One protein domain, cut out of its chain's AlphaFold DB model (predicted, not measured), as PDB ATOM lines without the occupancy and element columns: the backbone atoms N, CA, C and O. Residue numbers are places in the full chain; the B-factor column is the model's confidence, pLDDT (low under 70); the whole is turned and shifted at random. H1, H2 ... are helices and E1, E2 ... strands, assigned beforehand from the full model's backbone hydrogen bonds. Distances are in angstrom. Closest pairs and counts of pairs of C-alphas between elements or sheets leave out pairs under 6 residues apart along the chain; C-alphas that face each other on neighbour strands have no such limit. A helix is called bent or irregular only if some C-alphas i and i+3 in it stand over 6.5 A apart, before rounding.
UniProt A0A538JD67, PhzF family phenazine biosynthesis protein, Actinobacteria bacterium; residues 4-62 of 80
ATOM      1  N   CYS A   4     -40.993  10.680 -22.519       90.69
ATOM      2  CA  CYS A   4     -42.095   9.974 -23.153       90.69
ATOM      3  C   CYS A   4     -41.783   9.756 -24.633       90.69
ATOM      4  O   CYS A   4     -41.093  10.557 -25.267       90.69
ATOM      5  N   ILE A   5     -42.279   8.642 -25.164       89.81
ATOM      6  CA  ILE A   5     -42.285   8.370 -26.596       89.81
ATOM      7  C   ILE A   5     -43.695   8.674 -27.082       89.81
ATOM      8  O   ILE A   5     -44.664   8.195 -26.495       89.81
ATOM      9  N   VAL A   6     -43.800   9.501 -28.116       89.00
ATOM     10  CA  VAL A   6     -45.075   9.883 -28.722       89.00
ATOM     11  C   VAL A   6     -45.040   9.588 -30.211       89.00
ATOM     12  O   VAL A   6     -44.041   9.863 -30.876       89.00
ATOM     13  N   ASP A   7     -46.132   9.045 -30.736       89.31
ATOM     14  CA  ASP A   7     -46.316   8.898 -32.174       89.31
ATOM     15  C   ASP A   7     -46.866  10.210 -32.724       89.31
ATOM     16  O   ASP A   7     -47.972  10.629 -32.388       89.31
ATOM     17  N   VAL A   8     -46.078  10.893 -33.551       84.62
ATOM     18  CA  VAL A   8     -46.542  12.102 -34.238       84.62
ATOM     19  C   VAL A   8     -47.166  11.741 -35.588       84.62
ATOM     20  O   VAL A   8     -46.785  10.747 -36.209       84.62
ATOM     21  N   PHE A   9     -48.102  12.580 -36.047       87.06
ATOM     22  CA  PHE A   9     -48.887  12.417 -37.285       87.06
ATOM     23  C   PHE A   9     -49.946  11.308 -37.264       87.06
ATOM     24  O   PHE A   9     -50.433  10.902 -38.316       87.06
ATOM     25  N   THR A  10     -50.320  10.824 -36.084       86.19
ATOM     26  CA  THR A  10     -51.382   9.832 -35.930       86.19
ATOM     27  C   THR A  10     -52.057   9.977 -34.571       86.19
ATOM     28  O   THR A  10     -51.419  10.397 -33.609       86.19
ATOM     29  N   ASP A  11     -53.318   9.558 -34.492       88.56
ATOM     30  CA  ASP A  11     -54.056   9.391 -33.233       88.56
ATOM     31  C   ASP A  11     -54.109   7.915 -32.795       88.56
ATOM     32  O   ASP A  11     -54.686   7.572 -31.763       88.56
ATOM     33  N   ARG A  12     -53.525   7.011 -33.596       85.69
ATOM     34  CA  ARG A  12     -53.456   5.574 -33.314       85.69
ATOM     35  C   ARG A  12     -52.070   5.205 -32.780       85.69
ATOM     36  O   ARG A  12     -51.083   5.532 -33.443       85.69
ATOM     37  N   PRO A  13     -51.973   4.459 -31.665       84.56
ATOM     38  CA  PRO A  13     -50.693   3.949 -31.184       84.56
ATOM     39  C   PRO A  13     -49.948   3.165 -32.274       84.56
ATOM     40  O   PRO A  13     -50.566   2.435 -33.054       84.56
ATOM     41  N   LEU A  14     -48.622   3.305 -32.321       83.31
ATOM     42  CA  LEU A  14     -47.701   2.571 -33.200       83.31
ATOM     43  C   LEU A  14     -47.919   2.787 -34.706       83.31
ATOM     44  O   LEU A  14     -47.450   1.997 -35.522       83.31
ATOM     45  N   SER A  15     -48.646   3.838 -35.089       86.81
ATOM     46  CA  SER A  15     -49.037   4.086 -36.486       86.81
ATOM     47  C   SER A  15     -48.408   5.350 -37.084       86.81
ATOM     48  O   SER A  15     -48.790   5.765 -38.175       86.81
ATOM     49  N   GLY A  16     -47.495   6.000 -36.359       86.44
ATOM     50  CA  GLY A  16     -46.913   7.289 -36.725       86.44
ATOM     51  C   GLY A  16     -45.394   7.264 -36.698       86.44
ATOM     52  O   GLY A  16     -44.759   6.212 -36.744       86.44
ATOM     53  N   ASN A  17     -44.796   8.450 -36.623       87.62
ATOM     54  CA  ASN A  17     -43.358   8.574 -36.426       87.62
ATOM     55  C   ASN A  17     -43.060   8.746 -34.934       87.62
ATOM     56  O   ASN A  17     -43.465   9.741 -34.335       87.62
ATOM     57  N   ALA A  18     -42.319   7.804 -34.357       87.38
ATOM     58  CA  ALA A  18     -41.942   7.856 -32.953       87.38
ATOM     59  C   ALA A  18     -40.976   9.025 -32.677       87.38
ATOM     60  O   ALA A  18     -39.912   9.152 -33.293       87.38
ATOM     61  N   LEU A  19     -41.342   9.865 -31.712       89.12
ATOM     62  CA  LEU A  19     -40.581  11.008 -31.221       89.12
ATOM     63  C   LEU A  19     -40.297  10.826 -29.729       89.12
ATOM     64  O   LEU A  19     -41.219  10.608 -28.944       89.12
ATOM     65  N   CYS A  20     -39.037  10.987 -29.317       90.44
ATOM     66  CA  CYS A  20     -38.692  11.039 -27.896       90.44
ATOM     67  C   CYS A  20     -38.777  12.482 -27.381       90.44
ATOM     68  O   CYS A  20     -38.162  13.391 -27.941       90.44
ATOM     69  N   VAL A  21     -39.510  12.696 -26.290       89.69
ATOM     70  CA  VAL A  21     -39.586  13.978 -25.583       89.69
ATOM     71  C   VAL A  21     -39.023  13.793 -24.182       89.69
ATOM     72  O   VAL A  21     -39.586  13.076 -23.359       89.69
ATOM     73  N   VAL A  22     -37.906  14.457 -23.897       89.69
ATOM     74  CA  VAL A  22     -37.276  14.445 -22.573       89.69
ATOM     75  C   VAL A  22     -37.862  15.592 -21.767       89.69
ATOM     76  O   VAL A  22     -37.658  16.739 -22.131       89.69
ATOM     77  N   VAL A  23     -38.602  15.310 -20.696       87.75
ATOM     78  CA  VAL A  23     -39.357  16.340 -19.953       87.75
ATOM     79  C   VAL A  23     -38.486  17.056 -18.922       87.75
ATOM     80  O   VAL A  23     -38.689  18.234 -18.638       87.75
ATOM     81  N   ASP A  24     -37.504  16.350 -18.365       85.88
ATOM     82  CA  ASP A  24     -36.599  16.922 -17.373       85.88
ATOM     83  C   ASP A  24     -35.528  17.812 -18.033       85.88
ATOM     84  O   ASP A  24     -35.140  17.618 -19.189       85.88
ATOM     85  N   ALA A  25     -34.996  18.769 -17.267       83.19
ATOM     86  CA  ALA A  25     -33.888  19.606 -17.712       83.19
ATOM     87  C   ALA A  25     -32.662  18.740 -18.048       83.19
ATOM     88  O   ALA A  25     -32.133  18.022 -17.199       83.19
ATOM     89  N   CYS A  26     -32.200  18.825 -19.295       84.75
ATOM     90  CA  CYS A  26     -31.047  18.079 -19.783       84.75
ATOM     91  C   CYS A  26     -29.922  19.047 -20.175       84.75
ATOM     92  O   CYS A  26     -30.151  19.935 -20.998       84.75
ATOM     93  N   PRO A  27     -28.693  18.877 -19.659       86.38
ATOM     94  CA  PRO A  27     -27.531  19.617 -20.129       86.38
ATOM     95  C   PRO A  27     -27.271  19.400 -21.622       86.38
ATOM     96  O   PRO A  27     -27.341  18.272 -22.115       86.38
ATOM     97  N   GLU A  28     -26.878  20.456 -22.337       85.19
ATOM     98  CA  GLU A  28     -26.666  20.402 -23.792       85.19
ATOM     99  C   GLU A  28     -25.629  19.350 -24.215       85.19
ATOM    100  O   GLU A  28     -25.835  18.639 -25.198       85.19
ATOM    101  N   ARG A  29     -24.569  19.169 -23.415       88.62
ATOM    102  CA  ARG A  29     -23.534  18.144 -23.642       88.62
ATOM    103  C   ARG A  29     -24.088  16.712 -23.678       88.62
ATOM    104  O   ARG A  29     -23.518  15.855 -24.340       88.62
ATOM    105  N   GLN A  30     -25.186  16.447 -22.963       88.62
ATOM    106  CA  GLN A  30     -25.801  15.120 -22.874       88.62
ATOM    107  C   GLN A  30     -26.866  14.900 -23.952       88.62
ATOM    108  O   GLN A  30     -27.098  13.759 -24.346       88.62
ATOM    109  N   MET A  31     -27.467  15.968 -24.492       89.75
ATOM    110  CA  MET A  31     -28.552  15.873 -25.478       89.75
ATOM    111  C   MET A  31     -28.166  15.049 -26.712       89.75
ATOM    112  O   MET A  31     -28.971  14.270 -27.209       89.75
ATOM    113  N   ALA A  32     -26.932  15.207 -27.203       86.44
ATOM    114  CA  ALA A  32     -26.449  14.469 -28.369       86.44
ATOM    115  C   ALA A  32     -26.237  12.975 -28.073       86.44
ATOM    116  O   ALA A  32     -26.566  12.138 -28.909       86.44
ATOM    117  N   ALA A  33     -25.716  12.637 -26.889       89.12
ATOM    118  CA  ALA A  33     -25.551  11.248 -26.465       89.12
ATOM    119  C   ALA A  33     -26.916  10.563 -26.302       89.12
ATOM    120  O   ALA A  33     -27.128   9.488 -26.848       89.12
ATOM    121  N   ILE A  34     -27.869  11.244 -25.661       87.25
ATOM    122  CA  ILE A  34     -29.243  10.760 -25.487       87.25
ATOM    123  C   ILE A  34     -29.932  10.558 -26.839       87.25
ATOM    124  O   ILE A  34     -30.504   9.501 -27.070       87.25
ATOM    125  N   ALA A  35     -29.848  11.531 -27.754       87.00
ATOM    126  CA  ALA A  35     -30.457  11.417 -29.081       87.00
ATOM    127  C   ALA A  35     -29.886  10.239 -29.896       87.00
ATOM    128  O   ALA A  35     -30.604   9.618 -30.679       87.00
ATOM    129  N   ARG A  36     -28.600   9.910 -29.703       86.56
ATOM    130  CA  ARG A  36     -27.970   8.728 -30.312       86.56
ATOM    131  C   ARG A  36     -28.425   7.426 -29.659       86.56
ATOM    132  O   ARG A  36     -28.648   6.463 -30.383       86.56
ATOM    133  N   GLU A  37     -28.567   7.419 -28.337       88.12
ATOM    134  CA  GLU A  37     -28.974   6.247 -27.558       88.12
ATOM    135  C   GLU A  37     -30.418   5.830 -27.866       88.12
ATOM    136  O   GLU A  37     -30.675   4.673 -28.181       88.12
ATOM    137  N   VAL A  38     -31.361   6.783 -27.863       87.12
ATOM    138  CA  VAL A  38     -32.783   6.485 -28.129       87.12
ATOM    139  C   VAL A  38     -33.038   6.062 -29.573       87.12
ATOM    140  O   VAL A  38     -34.049   5.427 -29.858       87.12
ATOM    141  N   ASN A  39     -32.125   6.405 -30.486       85.50
ATOM    142  CA  ASN A  39     -32.126   5.944 -31.870       85.50
ATOM    143  C   ASN A  39     -33.451   6.175 -32.638       85.50
ATOM    144  O   ASN A  39     -33.808   5.426 -33.548       85.50
ATOM    145  N   LEU A  40     -34.178   7.232 -32.282       85.06
ATOM    146  CA  LEU A  40     -35.356   7.685 -33.013       85.06
ATOM    147  C   LEU A  40     -34.968   8.772 -34.016       85.06
ATOM    148  O   LEU A  40     -33.930   9.424 -33.880       85.06
ATOM    149  N   SER A  41     -35.837   9.003 -35.002       79.88
ATOM    150  CA  SER A  41     -35.686  10.060 -36.011       79.88
ATOM    151  C   SER A  41     -35.399  11.426 -35.370       79.88
ATOM    152  O   SER A  41     -34.638  12.238 -35.905       79.88
ATOM    153  N   GLU A  42     -35.983  11.671 -34.194       85.00
ATOM    154  CA  GLU A  42     -35.878  12.930 -33.479       85.00
ATOM    155  C   GLU A  42     -36.000  12.768 -31.955       85.00
ATOM    156  O   GLU A  42     -36.724  11.911 -31.445       85.00
ATOM    157  N   THR A  43     -35.301  13.633 -31.214       88.44
ATOM    158  CA  THR A  43     -35.466  13.840 -29.771       88.44
ATOM    159  C   THR A  43     -35.631  15.329 -29.456       88.44
ATOM    160  O   THR A  43     -34.845  16.157 -29.925       88.44
ATOM    161  N   THR A  44     -36.636  15.677 -28.650       89.44
ATOM    162  CA  THR A  44     -36.928  17.058 -28.238       89.44
ATOM    163  C   THR A  44     -36.635  17.285 -26.756       89.44
ATOM    164  O   THR A  44     -37.042  16.500 -25.900       89.44
ATOM    165  N   PHE A  45     -35.989  18.416 -26.465       89.06
ATOM    166  CA  PHE A  45     -35.684  18.904 -25.122       89.06
ATOM    167  C   PHE A  45     -36.372  20.271 -24.911       89.06
ATOM    168  O   PHE A  45     -35.932  21.270 -25.495       89.06
ATOM    169  N   PRO A  46     -37.473  20.349 -24.143       83.56
ATOM    170  CA  PRO A  46     -38.082  21.604 -23.744       83.56
ATOM    171  C   PRO A  46     -37.170  22.328 -22.745       83.56
ATOM    172  O   PRO A  46     -36.527  21.736 -21.884       83.56
ATOM    173  N   THR A  47     -37.090  23.642 -22.873       78.81
ATOM    174  CA  THR A  47     -36.349  24.536 -21.990       78.81
ATOM    175  C   THR A  47     -37.268  25.698 -21.664       78.81
ATOM    176  O   THR A  47     -37.759  26.374 -22.569       78.81
ATOM    177  N   VAL A  48     -37.525  25.926 -20.380       70.62
ATOM    178  CA  VAL A  48     -38.307  27.083 -19.936       70.62
ATOM    179  C   VAL A  48     -37.443  28.330 -20.112       70.62
ATOM    180  O   VAL A  48     -36.311  28.374 -19.635       70.62
ATOM    181  N   THR A  49     -37.947  29.330 -20.829       64.25
ATOM    182  CA  THR A  49     -37.269  30.617 -21.009       64.25
ATOM    183  C   THR A  49     -38.004  31.721 -20.257       64.25
ATOM    184  O   THR A  49     -39.055  32.158 -20.721       64.25
ATOM    185  N   GLY A  50     -37.410  32.181 -19.147       65.19
ATOM    186  CA  GLY A  50     -37.748  33.423 -18.433       65.19
ATOM    187  C   GLY A  50     -39.100  33.475 -17.704       65.19
ATOM    188  O   GLY A  50     -39.948  32.591 -17.851       65.19
ATOM    189  N   GLU A  51     -39.285  34.550 -16.926       57.16
ATOM    190  CA  GLU A  51     -40.537  34.939 -16.254       57.16
ATOM    191  C   GLU A  51     -41.610  35.291 -17.298       57.16
ATOM    192  O   GLU A  51     -41.811  36.433 -17.689       57.16
ATOM    193  N   GLY A  52     -42.241  34.264 -17.852       63.53
ATOM    194  CA  GLY A  52     -43.273  34.408 -18.880       63.53
ATOM    195  C   GLY A  52     -43.763  33.085 -19.468       63.53
ATOM    196  O   GLY A  52     -44.562  33.091 -20.400       63.53
ATOM    197  N   GLY A  53     -43.271  31.941 -18.973       60.75
ATOM    198  CA  GLY A  53     -43.804  30.616 -19.306       60.75
ATOM    199  C   GLY A  53     -43.563  30.150 -20.746       60.75
ATOM    200  O   GLY A  53     -44.086  29.110 -21.145       60.75
ATOM    201  N   ARG A  54     -42.766  30.867 -21.551       60.59
ATOM    202  CA  ARG A  54     -42.417  30.397 -22.898       60.59
ATOM    203  C   ARG A  54     -41.514  29.173 -22.802       60.59
ATOM    204  O   ARG A  54     -40.464  29.208 -22.165       60.59
ATOM    205  N   VAL A  55     -41.901  28.106 -23.492       67.06
ATOM    206  CA  VAL A  55     -41.088  26.896 -23.635       67.06
ATOM    207  C   VAL A  55     -40.371  26.947 -24.978       67.06
ATOM    208  O   VAL A  55     -40.997  26.840 -26.033       67.06
ATOM    209  N   ARG A  56     -39.042  27.081 -24.964       72.12
ATOM    210  CA  ARG A  56     -38.217  26.810 -26.146       72.12
ATOM    211  C   ARG A  56     -38.045  25.308 -26.299       72.12
ATOM    212  O   ARG A  56     -37.681  24.629 -25.350       72.12
ATOM    213  N   ARG A  57     -38.249  24.784 -27.505       73.81
ATOM    214  CA  ARG A  57     -37.968  23.380 -27.825       73.81
ATOM    215  C   ARG A  57     -36.651  23.295 -28.584       73.81
ATOM    216  O   ARG A  57     -36.488  23.961 -29.603       73.81
ATOM    217  N   ARG A  58     -35.708  22.486 -28.098       76.56
ATOM    218  CA  ARG A  58     -34.497  22.115 -28.841       76.56
ATOM    219  C   ARG A  58     -34.704  20.739 -29.466       76.56
ATOM    220  O   ARG A  58     -34.860  19.758 -28.747       76.56
ATOM    221  N   ARG A  59     -34.697  20.688 -30.800       76.75
ATOM    222  CA  ARG A  59     -34.790  19.469 -31.617       76.75
ATOM    223  C   ARG A  59     -33.384  18.957 -31.926       76.75
ATOM    224  O   ARG A  59     -32.560  19.705 -32.449       76.75
ATOM    225  N   ARG A  60     -33.110  17.686 -31.637       79.06
ATOM    226  CA  ARG A  60     -31.910  16.977 -32.100       79.06
ATOM    227  C   ARG A  60     -32.357  15.810 -32.975       79.06
ATOM    228  O   ARG A  60     -33.067  14.926 -32.504       79.06
ATOM    229  N   SER A  61     -31.966  15.820 -34.247       72.44
ATOM    230  CA  SER A  61     -32.135  14.665 -35.129       72.44
ATOM    231  C   SER A  61     -30.991  13.682 -34.907       72.44
ATOM    232  O   SER A  61     -29.827  14.079 -34.787       72.44
ATOM    233  N   CYS A  62     -31.311  12.391 -34.852       48.81
ATOM    234  CA  CYS A  62     -30.284  11.364 -34.907       48.81
ATOM    235  C   CYS A  62     -29.811  11.259 -36.361       48.81
ATOM    236  O   CYS A  62     -30.522  10.747 -37.225       48.81
TER     237      CYS A  62
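This is residues 4 to 62 of the 80 residues of the protein "PhzF family phenazine biosynthesis protein" of Actinobacteria bacterium (UniProt A0A538JD67). A strongly twisted sheet of four strands has one helix, H1, packed over one face, and its other face is bare; the layers are E1, E2, E3 and E4 on one side and H1 on the other. The sheet is made of two hairpins, E1 with E2 and E3 with E4, side by side through E2 and E3, and their turns lie toward opposite ends of the longest axis. The printed part has 59 residues, with one named helix and four named strands in the order E1, E2, H1, E3, E4; the sheet runs E1, E2, E3, E4 and is mixed, and the class is mixed, helices and strands. It is only just compact, close to loose, with a radius of gyration of the C-alphas of 12.4 A and spans of 37 by 26 by 15 A.

E1, residues 4 to 8, begins at C-alpha 4 at (-42.095, 9.974, -23.153) and is 12.1 A long. E2, residues 17 to 22, is 16.2 A long. H1, residues 28 to 38, begins at C-alpha 28 at (-26.666, 20.402, -23.792) and is 15.8 A long; it is only just irregular, with C-alphas 29 and 32 6.7 A apart. E3, residues 42 to 49, is 21.7 A long. E4, residues 54 to 61, is 22.4 A long and ends at C-alpha 61 at (-32.135, 14.665, -35.129).

E1, an edge strand, and E2 form an antiparallel hairpin at 147 degrees, with N 6 and O 19 2.9 A apart, within hydrogen-bond range. E2 and E3, the inner strands, are parallel at 37 degrees, with N 44 and O 20 at 2.8 A. E3 and the other edge strand, E4, form an antiparallel hairpin at 156 degrees, with N 47 and O 56 at 2.7 A. E1 is apart from E3 and E4, and E2 from E4. H1 is on the sheet at a height of 9.0 A. It lies over E4 and, only just, over E3, with 6 and 3 of its 11 C-alphas falling on them. It runs slantwise to the strands, at 45 degrees to E4 on the local plane. The closest C-alphas of H1 and E3 are those of Ala 35 and Thr 43, 5.6 A apart; those of H1 and E4 are Ala 35 and Arg 60, 6.5 A. E2, H1 and E3 make a strand-helix-strand unit, two parallel neighbour strands with a helix between them in the chain, and its crossover is right-handed. In H1, 5 of 7 O i to N i+4 pairs are within hydrogen-bond range.

The two C-alphas farthest apart, those of Ser 15 and Glu 51, are 37.9 A from each other. The printed part has no cut. The link from E1 to E2 is short, and the other three are tight. The mean pLDDT of the printed part is 81.9; residues 49 to 55 and residue 62 are under 70.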